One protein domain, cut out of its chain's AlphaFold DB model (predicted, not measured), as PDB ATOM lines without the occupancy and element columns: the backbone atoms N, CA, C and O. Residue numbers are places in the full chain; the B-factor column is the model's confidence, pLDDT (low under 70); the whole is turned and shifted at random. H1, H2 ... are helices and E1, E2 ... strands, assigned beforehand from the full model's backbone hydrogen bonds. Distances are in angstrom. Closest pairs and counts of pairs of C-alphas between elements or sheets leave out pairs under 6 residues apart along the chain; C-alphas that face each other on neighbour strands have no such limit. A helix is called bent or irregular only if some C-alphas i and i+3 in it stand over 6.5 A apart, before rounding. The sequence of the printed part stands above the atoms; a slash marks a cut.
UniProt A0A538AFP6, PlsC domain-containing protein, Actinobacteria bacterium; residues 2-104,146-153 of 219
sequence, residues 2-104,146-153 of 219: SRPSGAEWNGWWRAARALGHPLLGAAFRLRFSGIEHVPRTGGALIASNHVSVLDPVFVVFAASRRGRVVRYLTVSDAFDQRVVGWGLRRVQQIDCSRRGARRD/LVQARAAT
ATOM      1  N   SER A   2      61.597  41.032 -31.446       35.78
ATOM      2  CA  SER A   2      61.358  39.655 -31.000       35.78
ATOM      3  C   SER A   2      59.864  39.441 -30.769       35.78
ATOM      4  O   SER A   2      59.263  40.098 -29.920       35.78
ATOM      5  N   ARG A   3      59.250  38.544 -31.550       34.00
ATOM      6  CA  ARG A   3      57.884  38.063 -31.310       34.00
ATOM      7  C   ARG A   3      57.820  37.526 -29.873       34.00
ATOM      8  O   ARG A   3      58.586  36.610 -29.578       34.00
ATOM      9  N   PRO A   4      56.941  38.016 -28.980       40.38
ATOM     10  CA  PRO A   4      56.650  37.249 -27.781       40.38
ATOM     11  C   PRO A   4      56.055  35.925 -28.264       40.38
ATOM     12  O   PRO A   4      55.093  35.932 -29.040       40.38
ATOM     13  N   SER A   5      56.665  34.805 -27.877       46.06
ATOM     14  CA  SER A   5      56.166  33.459 -28.143       46.06
ATOM     15  C   SER A   5      54.805  33.310 -27.460       46.06
ATOM     16  O   SER A   5      54.672  32.900 -26.309       46.06
ATOM     17  N   GLY A   6      53.756  33.729 -28.171       47.59
ATOM     18  CA  GLY A   6      52.386  33.409 -27.824       47.59
ATOM     19  C   GLY A   6      52.312  31.896 -27.730       47.59
ATOM     20  O   GLY A   6      52.660  31.226 -28.696       47.59
ATOM     21  N   ALA A   7      51.950  31.401 -26.547       57.50
ATOM     22  CA  ALA A   7      51.736  29.996 -26.232       57.50
ATOM     23  C   ALA A   7      51.383  29.184 -27.484       57.50
ATOM     24  O   ALA A   7      50.349  29.437 -28.110       57.50
ATOM     25  N   GLU A   8      52.279  28.280 -27.878       62.62
ATOM     26  CA  GLU A   8      52.111  27.505 -29.099       62.62
ATOM     27  C   GLU A   8      50.755  26.806 -29.049       62.62
ATOM     28  O   GLU A   8      50.464  26.038 -28.128       62.62
ATOM     29  N   TRP A   9      49.898  27.120 -30.021       67.75
ATOM     30  CA  TRP A   9      48.634  26.436 -30.251       67.75
ATOM     31  C   TRP A   9      48.921  24.983 -30.620       67.75
ATOM     32  O   TRP A   9      48.915  24.612 -31.796       67.75
ATOM     33  N   ASN A  10      49.206  24.167 -29.610       76.06
ATOM     34  CA  ASN A  10      49.492  22.760 -29.789       76.06
ATOM     35  C   ASN A  10      48.222  22.025 -30.258       76.06
ATOM     36  O   ASN A  10      47.094  22.520 -30.122       76.06
ATOM     37  N   GLY A  11      48.397  20.841 -30.849       77.88
ATOM     38  CA  GLY A  11      47.277  20.045 -31.366       77.88
ATOM     39  C   GLY A  11      46.195  19.784 -30.311       77.88
ATOM     40  O   GLY A  11      45.008  19.799 -30.626       77.88
ATOM     41  N   TRP A  12      46.590  19.669 -29.039       75.88
ATOM     42  CA  TRP A  12      45.675  19.505 -27.911       75.88
ATOM     43  C   TRP A  12      44.804  20.733 -27.659       75.88
ATOM     44  O   TRP A  12      43.608  20.584 -27.438       75.88
ATOM     45  N   TRP A  13      45.353  21.942 -27.755       79.25
ATOM     46  CA  TRP A  13      44.590  23.186 -27.648       79.25
ATOM     47  C   TRP A  13      43.579  23.338 -28.781       79.25
ATOM     48  O   TRP A  13      42.443  23.764 -28.560       79.25
ATOM     49  N   ARG A  14      43.974  22.955 -29.999       81.62
ATOM     50  CA  ARG A  14      43.078  22.952 -31.162       81.62
ATOM     51  C   ARG A  14      41.944  21.945 -30.978       81.62
ATOM     52  O   ARG A  14      40.791  22.315 -31.177       81.62
ATOM     53  N   ALA A  15      42.255  20.730 -30.527       81.19
ATOM     54  CA  ALA A  15      41.266  19.695 -30.237       81.19
ATOM     55  C   ALA A  15      40.319  20.100 -29.095       81.19
ATOM     56  O   ALA A  15      39.103  20.022 -29.247       81.19
ATOM     57  N   ALA A  16      40.857  20.616 -27.986       79.19
ATOM     58  CA  ALA A  16      40.074  21.088 -26.844       79.19
ATOM     59  C   ALA A  16      39.117  22.217 -27.240       79.19
ATOM     60  O   ALA A  16      37.972  22.242 -26.799       79.19
ATOM     61  N   ARG A  17      39.547  23.126 -28.123       82.31
ATOM     62  CA  ARG A  17      38.677  24.168 -28.678       82.31
ATOM     63  C   ARG A  17      37.615  23.583 -29.612       82.31
ATOM     64  O   ARG A  17      36.441  23.914 -29.460       82.31
ATOM     65  N   ALA A  18      38.012  22.733 -30.558       83.44
ATOM     66  CA  ALA A  18      37.108  22.141 -31.544       83.44
ATOM     67  C   ALA A  18      35.999  21.305 -30.890       83.44
ATOM     68  O   ALA A  18      34.851  21.392 -31.307       83.44
ATOM     69  N   LEU A  19      36.327  20.564 -29.828       84.00
ATOM     70  CA  LEU A  19      35.369  19.760 -29.070       84.00
ATOM     71  C   LEU A  19      34.625  20.574 -28.001       84.00
ATOM     72  O   LEU A  19      33.426  20.393 -27.795       84.00
ATOM     73  N   GLY A  20      35.314  21.497 -27.329       81.62
ATOM     74  CA  GLY A  20      34.745  22.293 -26.244       81.62
ATOM     75  C   GLY A  20      33.653  23.257 -26.710       81.62
ATOM     76  O   GLY A  20      32.670  23.441 -26.002       81.62
ATOM     77  N   HIS A  21      33.778  23.835 -27.912       78.50
ATOM     78  CA  HIS A  21      32.760  24.728 -28.488       78.50
ATOM     79  C   HIS A  21      31.372  24.092 -28.618       78.50
ATOM     80  O   HIS A  21      30.430  24.640 -28.034       78.50
ATOM     81  N   PRO A  22      31.210  22.971 -29.341       81.44
ATOM     82  CA  PRO A  22      29.913  22.322 -29.464       81.44
ATOM     83  C   PRO A  22      29.440  21.731 -28.133       81.44
ATOM     84  O   PRO A  22      28.271  21.891 -27.791       81.44
ATOM     85  N   LEU A  23      30.333  21.131 -27.335       84.00
ATOM     86  CA  LEU A  23      29.956  20.502 -26.066       84.00
ATOM     87  C   LEU A  23      29.399  21.517 -25.058       84.00
ATOM     88  O   LEU A  23      28.320  21.323 -24.501       84.00
ATOM     89  N   LEU A  24      30.112  22.627 -24.846       82.50
ATOM     90  CA  LEU A  24      29.675  23.663 -23.913       82.50
ATOM     91  C   LEU A  24      28.446  24.414 -24.435       82.50
ATOM     92  O   LEU A  24      27.589  24.785 -23.639       82.50
ATOM     93  N   GLY A  25      28.335  24.610 -25.753       81.06
ATOM     94  CA  GLY A  25      27.151  25.210 -26.372       81.06
ATOM     95  C   GLY A  25      25.897  24.335 -26.268       81.06
ATOM     96  O   GLY A  25      24.797  24.860 -26.120       81.06
ATOM     97  N   ALA A  26      26.051  23.009 -26.299       83.25
ATOM     98  CA  ALA A  26      24.945  22.073 -26.110       83.25
ATOM     99  C   ALA A  26      24.505  21.983 -24.637       83.25
ATOM    100  O   ALA A  26      23.304  21.953 -24.346       83.25
ATOM    101  N   ALA A  27      25.474  21.972 -23.714       83.81
ATOM    102  CA  ALA A  27      25.235  21.808 -22.283       83.81
ATOM    103  C   ALA A  27      24.781  23.099 -21.573       83.81
ATOM    104  O   ALA A  27      23.999  23.034 -20.622       83.81
ATOM    105  N   PHE A  28      25.232  24.275 -22.028       82.75
ATOM    106  CA  PHE A  28      25.021  25.551 -21.333       82.75
ATOM    107  C   PHE A  28      24.535  26.663 -22.266       82.75
ATOM    108  O   PHE A  28      24.967  26.791 -23.411       82.75
ATOM    109  N   ARG A  29      23.696  27.564 -21.738       82.88
ATOM    110  CA  ARG A  29      23.341  28.819 -22.423       82.88
ATOM    111  C   ARG A  29      24.368  29.889 -22.059       82.88
ATOM    112  O   ARG A  29      24.170  30.665 -21.128       82.88
ATOM    113  N   LEU A  30      25.494  29.893 -22.768       82.25
ATOM    114  CA  LEU A  30      26.613  30.795 -22.485       82.25
ATOM    115  C   LEU A  30      26.372  32.189 -23.062       82.25
ATOM    116  O   LEU A  30      26.116  32.340 -24.257       82.25
ATOM    117  N   ARG A  31      26.539  33.214 -22.224       81.62
ATOM    118  CA  ARG A  31      26.632  34.610 -22.659       81.62
ATOM    119  C   ARG A  31      27.983  35.161 -22.236       81.62
ATOM    120  O   ARG A  31      28.372  35.056 -21.075       81.62
ATOM    121  N   PHE A  32      28.686  35.750 -23.193       83.88
ATOM    122  CA  PHE A  32      29.971  36.393 -22.961       83.88
ATOM    123  C   PHE A  32      29.860  37.867 -23.331       83.88
ATOM    124  O   PHE A  32      29.372  38.190 -24.412       83.88
ATOM    125  N   SER A  33      30.333  38.739 -22.451       83.62
ATOM    126  CA  SER A  33      30.368  40.192 -22.641       83.62
ATOM    127  C   SER A  33      31.767  40.716 -22.331       83.62
ATOM    128  O   SER A  33      32.435  40.164 -21.453       83.62
ATOM    129  N   GLY A  34      32.212  41.775 -23.013       84.00
ATOM    130  CA  GLY A  34      33.525  42.368 -22.754       84.00
ATOM    131  C   GLY A  34      34.698  41.568 -23.329       84.00
ATOM    132  O   GLY A  34      35.841  41.800 -22.941       84.00
ATOM    133  N   ILE A  35      34.444  40.625 -24.245       86.00
ATOM    134  CA  ILE A  35      35.496  39.825 -24.897       86.00
ATOM    135  C   ILE A  35      36.409  40.724 -25.753       86.00
ATOM    136  O   ILE A  35      37.605  40.476 -25.909       86.00
ATOM    137  N   GLU A  36      35.847  41.785 -26.313       82.50
ATOM    138  CA  GLU A  36      36.514  42.835 -27.069       82.50
ATOM    139  C   GLU A  36      37.639  43.515 -26.282       82.50
ATOM    140  O   GLU A  36      38.652  43.881 -26.877       82.50
ATOM    141  N   HIS A  37      37.540  43.574 -24.953       85.56
ATOM    142  CA  HIS A  37      38.589  44.136 -24.106       85.56
ATOM    143  C   HIS A  37      39.801  43.212 -23.950       85.56
ATOM    144  O   HIS A  37      40.855  43.661 -23.508       85.56
ATOM    145  N   VAL A  38      39.693  41.933 -24.331       84.88
ATOM    146  CA  VAL A  38      40.842  41.023 -24.345       84.88
ATOM    147  C   VAL A  38      41.781  41.435 -25.487       84.88
ATOM    148  O   VAL A  38      41.365  41.392 -26.658       84.88
ATOM    149  N   PRO A  39      43.046  41.801 -25.189       80.69
ATOM    150  CA  PRO A  39      44.016  42.187 -26.205       80.69
ATOM    151  C   PRO A  39      44.297  41.034 -27.172       80.69
ATOM    152  O   PRO A  39      44.464  39.883 -26.764       80.69
ATOM    153  N   ARG A  40      44.373  41.338 -28.472       80.06
ATOM    154  CA  ARG A  40      44.689  40.335 -29.509       80.06
ATOM    155  C   ARG A  40      46.178  39.975 -29.513       80.06
ATOM    156  O   ARG A  40      46.542  38.829 -29.769       80.06
ATOM    157  N   THR A  41      47.036  40.931 -29.174       75.94
ATOM    158  CA  THR A  41      48.500  40.812 -29.149       75.94
ATOM    159  C   THR A  41      49.052  41.269 -27.794       75.94
ATOM    160  O   THR A  41      48.338  41.883 -27.005       75.94
ATOM    161  N   GLY A  42      50.308  40.921 -27.491       78.12
ATOM    162  CA  GLY A  42      50.945  41.252 -26.209       78.12
ATOM    163  C   GLY A  42      50.544  40.329 -25.051       78.12
ATOM    164  O   GLY A  42      49.820  39.349 -25.246       78.12
ATOM    165  N   GLY A  43      51.070  40.605 -23.856       80.56
ATOM    166  CA  GLY A  43      50.702  39.923 -22.611       80.56
ATOM    167  C   GLY A  43      49.478  40.571 -21.959       80.56
ATOM    168  O   GLY A  43      49.288  41.778 -22.070       80.56
ATOM    169  N   ALA A  44      48.648  39.774 -21.288       82.50
ATOM    170  CA  ALA A  44      47.495  40.264 -20.537       82.50
ATOM    171  C   ALA A  44      47.251  39.369 -19.319       82.50
ATOM    172  O   ALA A  44      47.391  38.149 -19.419       82.50
ATOM    173  N   LEU A  45      46.855  39.978 -18.200       82.19
ATOM    174  CA  LEU A  45      46.353  39.267 -17.030       82.19
ATOM    175  C   LEU A  45      44.828  39.364 -17.025       82.19
ATOM    176  O   LEU A  45      44.278  40.462 -17.096       82.19
ATOM    177  N   ILE A  46      44.158  38.215 -16.954       81.69
ATOM    178  CA  ILE A  46      42.703  38.139 -16.821       81.69
ATOM    179  C   ILE A  46      42.407  37.755 -15.377       81.69
ATOM    180  O   ILE A  46      42.795  36.677 -14.933       81.69
ATOM    181  N   ALA A  47      41.725  38.641 -14.657       81.38
ATOM    182  CA  ALA A  47      41.226  38.367 -13.320       81.38
ATOM    183  C   ALA A  47      39.728  38.048 -13.401       81.38
ATOM    184  O   ALA A  47      38.946  38.835 -13.939       81.38
ATOM    185  N   SER A  48      39.331  36.892 -12.872       76.12
ATOM    186  CA  SER A  48      37.936  36.456 -12.799       76.12
ATOM    187  C   SER A  48      37.531  36.219 -11.353       76.12
ATOM    188  O   SER A  48      38.327  35.717 -10.561       76.12
ATOM    189  N   ASN A  49      36.269  36.490 -11.028       81.56
ATOM    190  CA  ASN A  49      35.681  35.942  -9.811       81.56
ATOM    191  C   ASN A  49      35.613  34.410  -9.938       81.56
ATOM    192  O   ASN A  49      35.162  33.927 -10.977       81.56
ATOM    193  N   HIS A  50      36.079  33.674  -8.927       78.81
ATOM    194  CA  HIS A  50      36.088  32.212  -8.930       78.81
ATOM    195  C   HIS A  50      34.928  31.680  -8.081       78.81
ATOM    196  O   HIS A  50      35.016  31.607  -6.859       78.81
ATOM    197  N   VAL A  51      33.816  31.372  -8.738       79.19
ATOM    198  CA  VAL A  51      32.564  30.895  -8.137       79.19
ATOM    199  C   VAL A  51      32.362  29.400  -8.395       79.19
ATOM    200  O   VAL A  51      31.687  28.727  -7.622       79.19
ATOM    201  N   SER A  52      32.941  28.865  -9.471       73.31
ATOM    202  CA  SER A  52      32.774  27.474  -9.882       73.31
ATOM    203  C   SER A  52      34.073  26.863 -10.392       73.31
ATOM    204  O   SER A  52      34.897  27.509 -11.037       73.31
ATOM    205  N   VAL A  53      34.204  25.549 -10.203       69.56
ATOM    206  CA  VAL A  53      35.285  24.735 -10.779       69.56
ATOM    207  C   VAL A  53      35.367  24.850 -12.309       69.56
ATOM    208  O   VAL A  53      36.429  24.644 -12.891       69.56
ATOM    209  N   LEU A  54      34.261  25.205 -12.973       75.81
ATOM    210  CA  LEU A  54      34.206  25.366 -14.428       75.81
ATOM    211  C   LEU A  54      34.638  26.756 -14.918       75.81
ATOM    212  O   LEU A  54      34.780  26.944 -16.128       75.81
ATOM    213  N   ASP A  55      34.896  27.719 -14.031       77.69
ATOM    214  CA  ASP A  55      35.282  29.078 -14.436       77.69
ATOM    215  C   ASP A  55      36.519  29.120 -15.345       77.69
ATOM    216  O   ASP A  55      36.461  29.814 -16.368       77.69
ATOM    217  N   PRO A  56      37.603  28.356 -15.078       78.81
ATOM    218  CA  PRO A  56      38.771  28.356 -15.951       78.81
ATOM    219  C   PRO A  56      38.420  27.933 -17.376       78.81
ATOM    220  O   PRO A  56      38.923  28.521 -18.331       78.81
ATOM    221  N   VAL A  57      37.508  26.965 -17.531       82.25
ATOM    222  CA  VAL A  57      37.051  26.482 -18.840       82.25
ATOM    223  C   VAL A  57      36.311  27.589 -19.582       82.25
ATOM    224  O   VAL A  57      36.603  27.838 -20.752       82.25
ATOM    225  N   PHE A  58      35.399  28.302 -18.916       84.12
ATOM    226  CA  PHE A  58      34.650  29.389 -19.549       84.12
ATOM    227  C   PHE A  58      35.536  30.578 -19.930       84.12
ATOM    228  O   PHE A  58      35.355  31.150 -21.007       84.12
ATOM    229  N   VAL A  59      36.514  30.937 -19.097       82.81
ATOM    230  CA  VAL A  59      37.429  32.053 -19.374       82.81
ATOM    231  C   VAL A  59      38.407  31.708 -20.497       82.81
ATOM    232  O   VAL A  59      38.569  32.496 -21.432       82.81
ATOM    233  N   VAL A  60      38.994  30.507 -20.467       82.69
ATOM    234  CA  VAL A  60      39.792  29.955 -21.573       82.69
ATOM    235  C   VAL A  60      38.998  30.001 -22.872       82.69
ATOM    236  O   VAL A  60      39.488  30.469 -23.900       82.69
ATOM    237  N   PHE A  61      37.750  29.557 -22.819       82.62
ATOM    238  CA  PHE A  61      36.886  29.507 -23.977       82.62
ATOM    239  C   PHE A  61      36.563  30.898 -24.535       82.62
ATOM    240  O   PHE A  61      36.704  31.125 -25.740       82.62
ATOM    241  N   ALA A  62      36.196  31.848 -23.673       84.62
ATOM    242  CA  ALA A  62      35.919  33.230 -24.056       84.62
ATOM    243  C   ALA A  62      37.139  33.885 -24.721       84.62
ATOM    244  O   ALA A  62      37.023  34.488 -25.789       84.62
ATOM    245  N   ALA A  63      38.327  33.703 -24.141       83.88
ATOM    246  CA  ALA A  63      39.571  34.228 -24.687       83.88
ATOM    247  C   ALA A  63      39.985  33.533 -25.999       83.88
ATOM    248  O   ALA A  63      40.485  34.189 -26.919       83.88
ATOM    249  N   SER A  64      39.696  32.236 -26.152       84.00
ATOM    250  CA  SER A  64      39.984  31.494 -27.386       84.00
ATOM    251  C   SER A  64      39.226  32.045 -28.602       84.00
ATOM    252  O   SER A  64      39.752  32.012 -29.718       84.00
ATOM    253  N   ARG A  65      38.047  32.663 -28.397       82.69
ATOM    254  CA  ARG A  65      37.301  33.379 -29.452       82.69
ATOM    255  C   ARG A  65      38.051  34.605 -29.985       82.69
ATOM    256  O   ARG A  65      37.832  35.001 -31.124       82.69
ATOM    257  N   ARG A  66      38.972  35.179 -29.203       83.75
ATOM    258  CA  ARG A  66      39.882  36.266 -29.620       83.75
ATOM    259  C   ARG A  66      41.225  35.753 -30.136       83.75
ATOM    260  O   ARG A  66      42.124  36.553 -30.375       83.75
ATOM    261  N   GLY A  67      41.372  34.436 -30.307       81.94
ATOM    262  CA  GLY A  67      42.631  33.811 -30.710       81.94
ATOM    263  C   GLY A  67      43.671  33.789 -29.589       81.94
ATOM    264  O   GLY A  67      44.867  33.743 -29.869       81.94
ATOM    265  N   ARG A  68      43.234  33.814 -28.324       82.50
ATOM    266  CA  ARG A  68      44.121  33.826 -27.159       82.50
ATOM    267  C   ARG A  68      44.113  32.488 -26.435       82.50
ATOM    268  O   ARG A  68      43.060  31.948 -26.114       82.50
ATOM    269  N   VAL A  69      45.311  32.004 -26.139       80.38
ATOM    270  CA  VAL A  69      45.547  30.903 -25.206       80.38
ATOM    271  C   VAL A  69      45.716  31.509 -23.816       80.38
ATOM    272  O   VAL A  69      46.563  32.381 -23.621       80.38
ATOM    273  N   VAL A  70      44.891  31.071 -22.866       80.88
ATOM    274  CA  VAL A  70      44.952  31.507 -21.464       80.88
ATOM    275  C   VAL A  70      45.540  30.386 -20.624       80.88
ATOM    276  O   VAL A  70      45.160  29.222 -20.765       80.88
ATOM    277  N   ARG A  71      46.469  30.750 -19.743       79.25
ATOM    278  CA  ARG A  71      47.013  29.866 -18.717       79.25
ATOM    279  C   ARG A  71      46.508  30.353 -17.367       79.25
ATOM    280  O   ARG A  71      46.817  31.472 -16.965       79.25
ATOM    281  N   TYR A  72      45.695  29.535 -16.720       76.06
ATOM    282  CA  TYR A  72      45.249  29.729 -15.355       76.06
ATOM    283  C   TYR A  72      46.338  29.321 -14.381       76.06
ATOM    284  O   TYR A  72      47.052  28.335 -14.575       76.06
ATOM    285  N   LEU A  73      46.393  30.097 -13.313       75.75
ATOM    286  CA  LEU A  73      47.095  29.783 -12.089       75.75
ATOM    287  C   LEU A  73      46.170  28.880 -11.273       75.75
ATOM    288  O   LEU A  73      45.091  29.311 -10.872       75.75
ATOM    289  N   THR A  74      46.545  27.616 -11.101       68.25
ATOM    290  CA  THR A  74      45.741  26.639 -10.350       68.25
ATOM    291  C   THR A  74      46.566  26.058  -9.207       68.25
ATOM    292  O   THR A  74      47.774  25.863  -9.341       68.25
ATOM    293  N   VAL A  75      45.918  25.801  -8.068       68.12
ATOM    294  CA  VAL A  75      46.531  25.104  -6.928       68.12
ATOM    295  C   VAL A  75      46.969  23.685  -7.322       68.12
ATOM    296  O   VAL A  75      46.314  23.036  -8.141       68.12
ATOM    297  N   SER A  76      48.069  23.199  -6.737       65.69
ATOM    298  CA  SER A  76      48.696  21.903  -7.063       65.69
ATOM    299  C   SER A  76      47.749  20.715  -6.986       65.69
ATOM    300  O   SER A  76      47.838  19.816  -7.813       65.69
ATOM    301  N   ASP A  77      46.807  20.727  -6.047       65.62
ATOM    302  CA  ASP A  77      45.928  19.588  -5.772       65.62
ATOM    303  C   ASP A  77      45.043  19.239  -6.987       65.62
ATOM    304  O   ASP A  77      44.650  18.089  -7.189       65.62
ATOM    305  N   ALA A  78      44.778  20.211  -7.868       60.62
ATOM    306  CA  ALA A  78      44.074  19.968  -9.127       60.62
ATOM    307  C   ALA A  78      44.925  19.181 -10.144       60.62
ATOM    308  O   ALA A  78      44.382  18.458 -10.984       60.62
ATOM    309  N   PHE A  79      46.255  19.296 -10.076       66.81
ATOM    310  CA  PHE A  79      47.183  18.547 -10.924       66.81
ATOM    311  C   PHE A  79      47.350  17.088 -10.479       66.81
ATOM    312  O   PHE A  79      47.739  16.251 -11.303       66.81
ATOM    313  N   ASP A  80      47.025  16.764  -9.230       68.94
ATOM    314  CA  ASP A  80      47.145  15.406  -8.689       68.94
ATOM    315  C   ASP A  80      45.981  14.498  -9.111       68.94
ATOM    316  O   ASP A  80      46.113  13.273  -9.179       68.94
ATOM    317  N   GLN A  81      44.848  15.081  -9.507       71.19
ATOM    318  CA  GLN A  81      43.740  14.317 -10.072       71.19
ATOM    319  C   GLN A  81      44.120  13.731 -11.440       71.19
ATOM    320  O   GLN A  81      44.504  14.453 -12.360       71.19
ATOM    321  N   ARG A  82      43.968  12.409 -11.614       65.06
ATOM    322  CA  ARG A  82      44.437  11.685 -12.816       65.06
ATOM    323  C   ARG A  82      43.906  12.269 -14.128       65.06
ATOM    324  O   ARG A  82      44.687  12.468 -15.051       65.06
ATOM    325  N   VAL A  83      42.607  12.560 -14.210       69.44
ATOM    326  CA  VAL A  83      41.972  13.071 -15.441       69.44
ATOM    327  C   VAL A  83      42.168  14.581 -15.581       69.44
ATOM    328  O   VAL A  83      42.655  15.052 -16.609       69.44
ATOM    329  N   VAL A  84      41.840  15.344 -14.533       70.56
ATOM    330  CA  VAL A  84      41.923  16.813 -14.545       70.56
ATOM    331  C   VAL A  84      43.373  17.267 -14.694       70.56
ATOM    332  O   VAL A  84      43.692  18.013 -15.614       70.56
ATOM    333  N   GLY A  85      44.286  16.737 -13.884       71.19
ATOM    334  CA  GLY A  85      45.708  17.048 -13.950       71.19
ATOM    335  C   GLY A  85      46.369  16.644 -15.263       71.19
ATOM    336  O   GLY A  85      47.236  17.365 -15.759       71.19
ATOM    337  N   TRP A  86      45.951  15.534 -15.885       74.44
ATOM    338  CA  TRP A  86      46.410  15.180 -17.233       74.44
ATOM    339  C   TRP A  86      45.995  16.237 -18.264       74.44
ATOM    340  O   TRP A  86      46.829  16.670 -19.063       74.44
ATOM    341  N   GLY A  87      44.748  16.714 -18.199       71.06
ATOM    342  CA  GLY A  87      44.254  17.797 -19.049       71.06
ATOM    343  C   GLY A  87      45.004  19.112 -18.817       71.06
ATOM    344  O   GLY A  87      45.519  19.703 -19.767       71.06
ATOM    345  N   LEU A  88      45.146  19.527 -17.553       72.50
ATOM    346  CA  LEU A  88      45.842  20.756 -17.155       72.50
ATOM    347  C   LEU A  88      47.305  20.778 -17.630       72.50
ATOM    348  O   LEU A  88      47.776  21.801 -18.133       72.50
ATOM    349  N   ARG A  89      48.014  19.640 -17.557       74.62
ATOM    350  CA  ARG A  89      49.384  19.503 -18.085       74.62
ATOM    351  C   ARG A  89      49.439  19.633 -19.610       74.62
ATOM    352  O   ARG A  89      50.322  20.307 -20.135       74.62
ATOM    353  N   ARG A  90      48.489  19.032 -20.336       70.75
ATOM    354  CA  ARG A  90      48.430  19.078 -21.815       70.75
ATOM    355  C   ARG A  90      48.148  20.482 -22.352       70.75
ATOM    356  O   ARG A  90      48.703  20.869 -23.382       70.75
ATOM    357  N   VAL A  91      47.330  21.256 -21.639       66.88
ATOM    358  CA  VAL A  91      47.024  22.657 -21.972       66.88
ATOM    359  C   VAL A  91      47.967  23.667 -21.301       66.88
ATOM    360  O   VAL A  91      47.711  24.870 -21.375       66.88
ATOM    361  N   GLN A  92      49.071  23.190 -20.706       69.62
ATOM    362  CA  GLN A  92      50.159  23.992 -20.129       69.62
ATOM    363  C   GLN A  92      49.683  25.030 -19.098       69.62
ATOM    364  O   GLN A  92      50.081  26.196 -19.152       69.62
ATOM    365  N   GLN A  93      48.785  24.628 -18.198       77.75
ATOM    366  CA  GLN A  93      48.356  25.478 -17.083       77.75
ATOM    367  C   GLN A  93      49.483  25.615 -16.053       77.75
ATOM    368  O   GLN A  93      50.353  24.749 -15.965       77.75
ATOM    369  N   ILE A  94      49.474  26.713 -15.299       71.19
ATOM    370  CA  ILE A  94      50.554  27.060 -14.374       71.19
ATOM    371  C   ILE A  94      50.168  26.573 -12.973       71.19
ATOM    372  O   ILE A  94      49.102  26.917 -12.460       71.19
ATOM    373  N   ASP A  95      51.035  25.763 -12.367       72.75
ATOM    374  CA  ASP A  95      50.893  25.279 -10.990       72.75
ATOM    375  C   ASP A  95      51.424  26.336 -10.009       72.75
ATOM    376  O   ASP A  95      52.577  26.760 -10.091       72.75
ATOM    377  N   CYS A  96      50.578  26.765  -9.071       62.66
ATOM    378  CA  CYS A  96      50.910  27.765  -8.055       62.66
ATOM    379  C   CYS A  96      51.313  27.184  -6.695       62.66
ATOM    380  O   CYS A  96      51.148  27.837  -5.663       62.66
ATOM    381  N   SER A  97      51.849  25.969  -6.651       56.00
ATOM    382  CA  SER A  97      52.406  25.415  -5.420       56.00
ATOM    383  C   SER A  97      53.751  26.036  -5.043       56.00
ATOM    384  O   SER A  97      54.590  26.356  -5.884       56.00
ATOM    385  N   ARG A  98      54.039  26.090  -3.735       49.94
ATOM    386  CA  ARG A  98      55.391  26.392  -3.220       49.94
ATOM    387  C   ARG A  98      56.453  25.386  -3.706       49.94
ATOM    388  O   ARG A  98      57.642  25.684  -3.637       49.94
ATOM    389  N   ARG A  99      56.042  24.214  -4.217       43.22
ATOM    390  CA  ARG A  99      56.914  23.221  -4.873       43.22
ATOM    391  C   ARG A  99      57.235  23.574  -6.334       43.22
ATOM    392  O   ARG A  99      58.310  23.201  -6.802       43.22
ATOM    393  N   GLY A 100      56.365  24.311  -7.028       42.22
ATOM    394  CA  GLY A 100      56.539  24.744  -8.422       42.22
ATOM    395  C   GLY A 100      57.697  25.724  -8.639       42.22
ATOM    396  O   GLY A 100      58.362  25.660  -9.669       42.22
ATOM    397  N   ALA A 101      58.062  26.513  -7.621       39.72
ATOM    398  CA  ALA A 101      59.233  27.399  -7.671       39.72
ATOM    399  C   ALA A 101      60.566  26.661  -7.940       39.72
ATOM    400  O   ALA A 101      61.546  27.285  -8.335       39.72
ATOM    401  N   ARG A 102      60.619  25.331  -7.754       36.41
ATOM    402  CA  ARG A 102      61.785  24.496  -8.096       36.41
ATOM    403  C   ARG A 102      61.711  23.812  -9.463       36.41
ATOM    404  O   ARG A 102      62.746  23.341  -9.923       36.41
ATOM    405  N   ARG A 103      60.541  23.713 -10.107       38.25
ATOM    406  CA  ARG A 103      60.397  22.977 -11.381       38.25
ATOM    407  C   ARG A 103      60.575  23.850 -12.623       38.25
ATOM    408  O   ARG A 103      61.033  23.330 -13.634       38.25
ATOM    409  N   ASP A 104      60.352  25.157 -12.511       41.12
ATOM    410  CA  ASP A 104      60.443  26.074 -13.659       41.12
ATOM    411  C   ASP A 104      61.826  26.738 -13.824       41.12
ATOM    412  O   ASP A 104      62.089  27.382 -14.834       41.12
ATOM    413  N   LEU A 146      38.246  43.009 -17.127       40.06
ATOM    414  CA  LEU A 146      37.387  42.062 -16.429       40.06
ATOM    415  C   LEU A 146      36.500  41.340 -17.453       40.06
ATOM    416  O   LEU A 146      35.598  41.940 -18.037       40.06
ATOM    417  N   VAL A 147      36.732  40.044 -17.657       45.34
ATOM    418  CA  VAL A 147      35.848  39.198 -18.469       45.34
ATOM    419  C   VAL A 147      34.870  38.497 -17.534       45.34
ATOM    420  O   VAL A 147      35.249  37.593 -16.794       45.34
ATOM    421  N   GLN A 148      33.600  38.906 -17.565       42.22
ATOM    422  CA  GLN A 148      32.525  38.167 -16.901       42.22
ATOM    423  C   GLN A 148      31.951  37.132 -17.868       42.22
ATOM    424  O   GLN A 148      31.320  37.480 -18.867       42.22
ATOM    425  N   ALA A 149      32.153  35.853 -17.558       39.03
ATOM    426  CA  ALA A 149      31.422  34.762 -18.183       39.03
ATOM    427  C   ALA A 149      30.299  34.326 -17.234       39.03
ATOM    428  O   ALA A 149      30.559  34.013 -16.074       39.03
ATOM    429  N   ARG A 150      29.050  34.317 -17.712       37.16
ATOM    430  CA  ARG A 150      27.909  33.752 -16.977       37.16
ATOM    431  C   ARG A 150      27.366  32.556 -17.753       37.16
ATOM    432  O   ARG A 150      27.014  32.682 -18.927       37.16
ATOM    433  N   ALA A 151      27.306  31.404 -17.091       29.80
ATOM    434  CA  ALA A 151      26.759  30.170 -17.637       29.80
ATOM    435  C   ALA A 151      25.490  29.794 -16.863       29.80
ATOM    436  O   ALA A 151      25.560  29.504 -15.673       29.80
ATOM    437  N   ALA A 152      24.337  29.799 -17.535       30.80
ATOM    438  CA  ALA A 152      23.116  29.207 -17.000       30.80
ATOM    439  C   ALA A 152      23.016  27.756 -17.494       30.80
ATOM    440  O   ALA A 152      23.071  27.496 -18.704       30.80
ATOM    441  N   THR A 153      22.894  26.810 -16.563       28.05
ATOM    442  CA  THR A 153      22.525  25.421 -16.858       28.05
ATOM    443  C   THR A 153      21.114  25.378 -17.440       28.05
ATOM    444  O   THR A 153      20.302  26.274 -17.208       28.05
TER     445      THR A 153
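AT A GLANCE: This is residues 2 to 104 and 146 to 153 of the 219 residues of the protein "PlsC domain-containing protein" of Actinobacteria bacterium (UniProt A0A538AFP6). H2, a short helix, sits in the middle, with the longer helix H1 crossing over one side of it and a two-stranded antiparallel ribbon, E1 and E2, at one end of the body. A small corner of H3 and H4 sits at the opposite end, with H4 near the first residues of H1, and long loops, residues 34 to 54 and residues 65 to 76, lead from E1 to H2 and from H2 to H3. The 111 printed residues hold four named helices and two named strands in the order H1, E1, H2, H3, H4, E2, a mixed class of helices and strands with under half of the residues in named elements. The whole is compact, with a radius of gyration of the C-alphas of 14.3 A and a rounded outline spanning 40 by 37 by 28 A.

IN THESE COORDINATES: H1, residues 11 to 27, begins with C-alpha 11 at (47.277, 20.045, -31.366) and is 23.9 A long. It has a kink of 29 degrees near residue 21, and it is neither bent nor irregular, but only just: C-alphas 19 and 22 are 6.0 A apart. E1, residues 28 to 33, is 15.6 A long. H2, residues 55 to 64, is 14.0 A long and begins with C-alpha 55 at (35.282, 29.078, -14.436). H3 is residues 77 to 80, 5.2 A, and H4 is residues 82 to 90, 12.3 A. E2, residues 148 to 153, is 16.2 A long and ends with C-alpha 153 at (22.525, 25.421, -16.858).

HOW THE PARTS SIT: H1 touches H2 with residues 17 to 21 alone, the closest C-alphas being those of Arg 17 and Phe 61, 7.3 A apart. They run opposite ways at a steep tilt of 67 degrees. H1 and H4 are close but not clearly touching, with the C-alphas of Trp 12 and Arg 90 closest, at 6.7 A. E1 and E2 are antiparallel neighbours at 163 degrees, with N 29 and O 152 at 3.1 A and N 31 and O 150 at 3.4 A, both within hydrogen-bond range. The closest C-alphas of H2 and E2 are those of Phe 58 and Ala 149, 6.4 A apart. H3 and H4 touch only at the corner, the C-alphas of Phe 79 and Gly 85 being closest at 3.7 A. H2 is apart from both H3 and H4. Every O i to N i+4 pair is within hydrogen-bond range in H2 and H4, and 12 of 13 are in H1; H3 is too short for such a pair.

THE WHOLE: The two C-alphas farthest apart are those of Ser 2 and Thr 153, at 43.7 A. Residues 105 to 145 are not printed, and C-alphas 104 and 146 across this cut are 28.2 A apart. The links E1 to H2 and H2 to H3 are long. Residues 73 to 74 pair with residues 94 to 95, parallel. The mean pLDDT of the printed part is 70.3, and confidence is low in residues 2 to 9, 96 to 104 and 146 to 153, among others; E2 has a mean of 35.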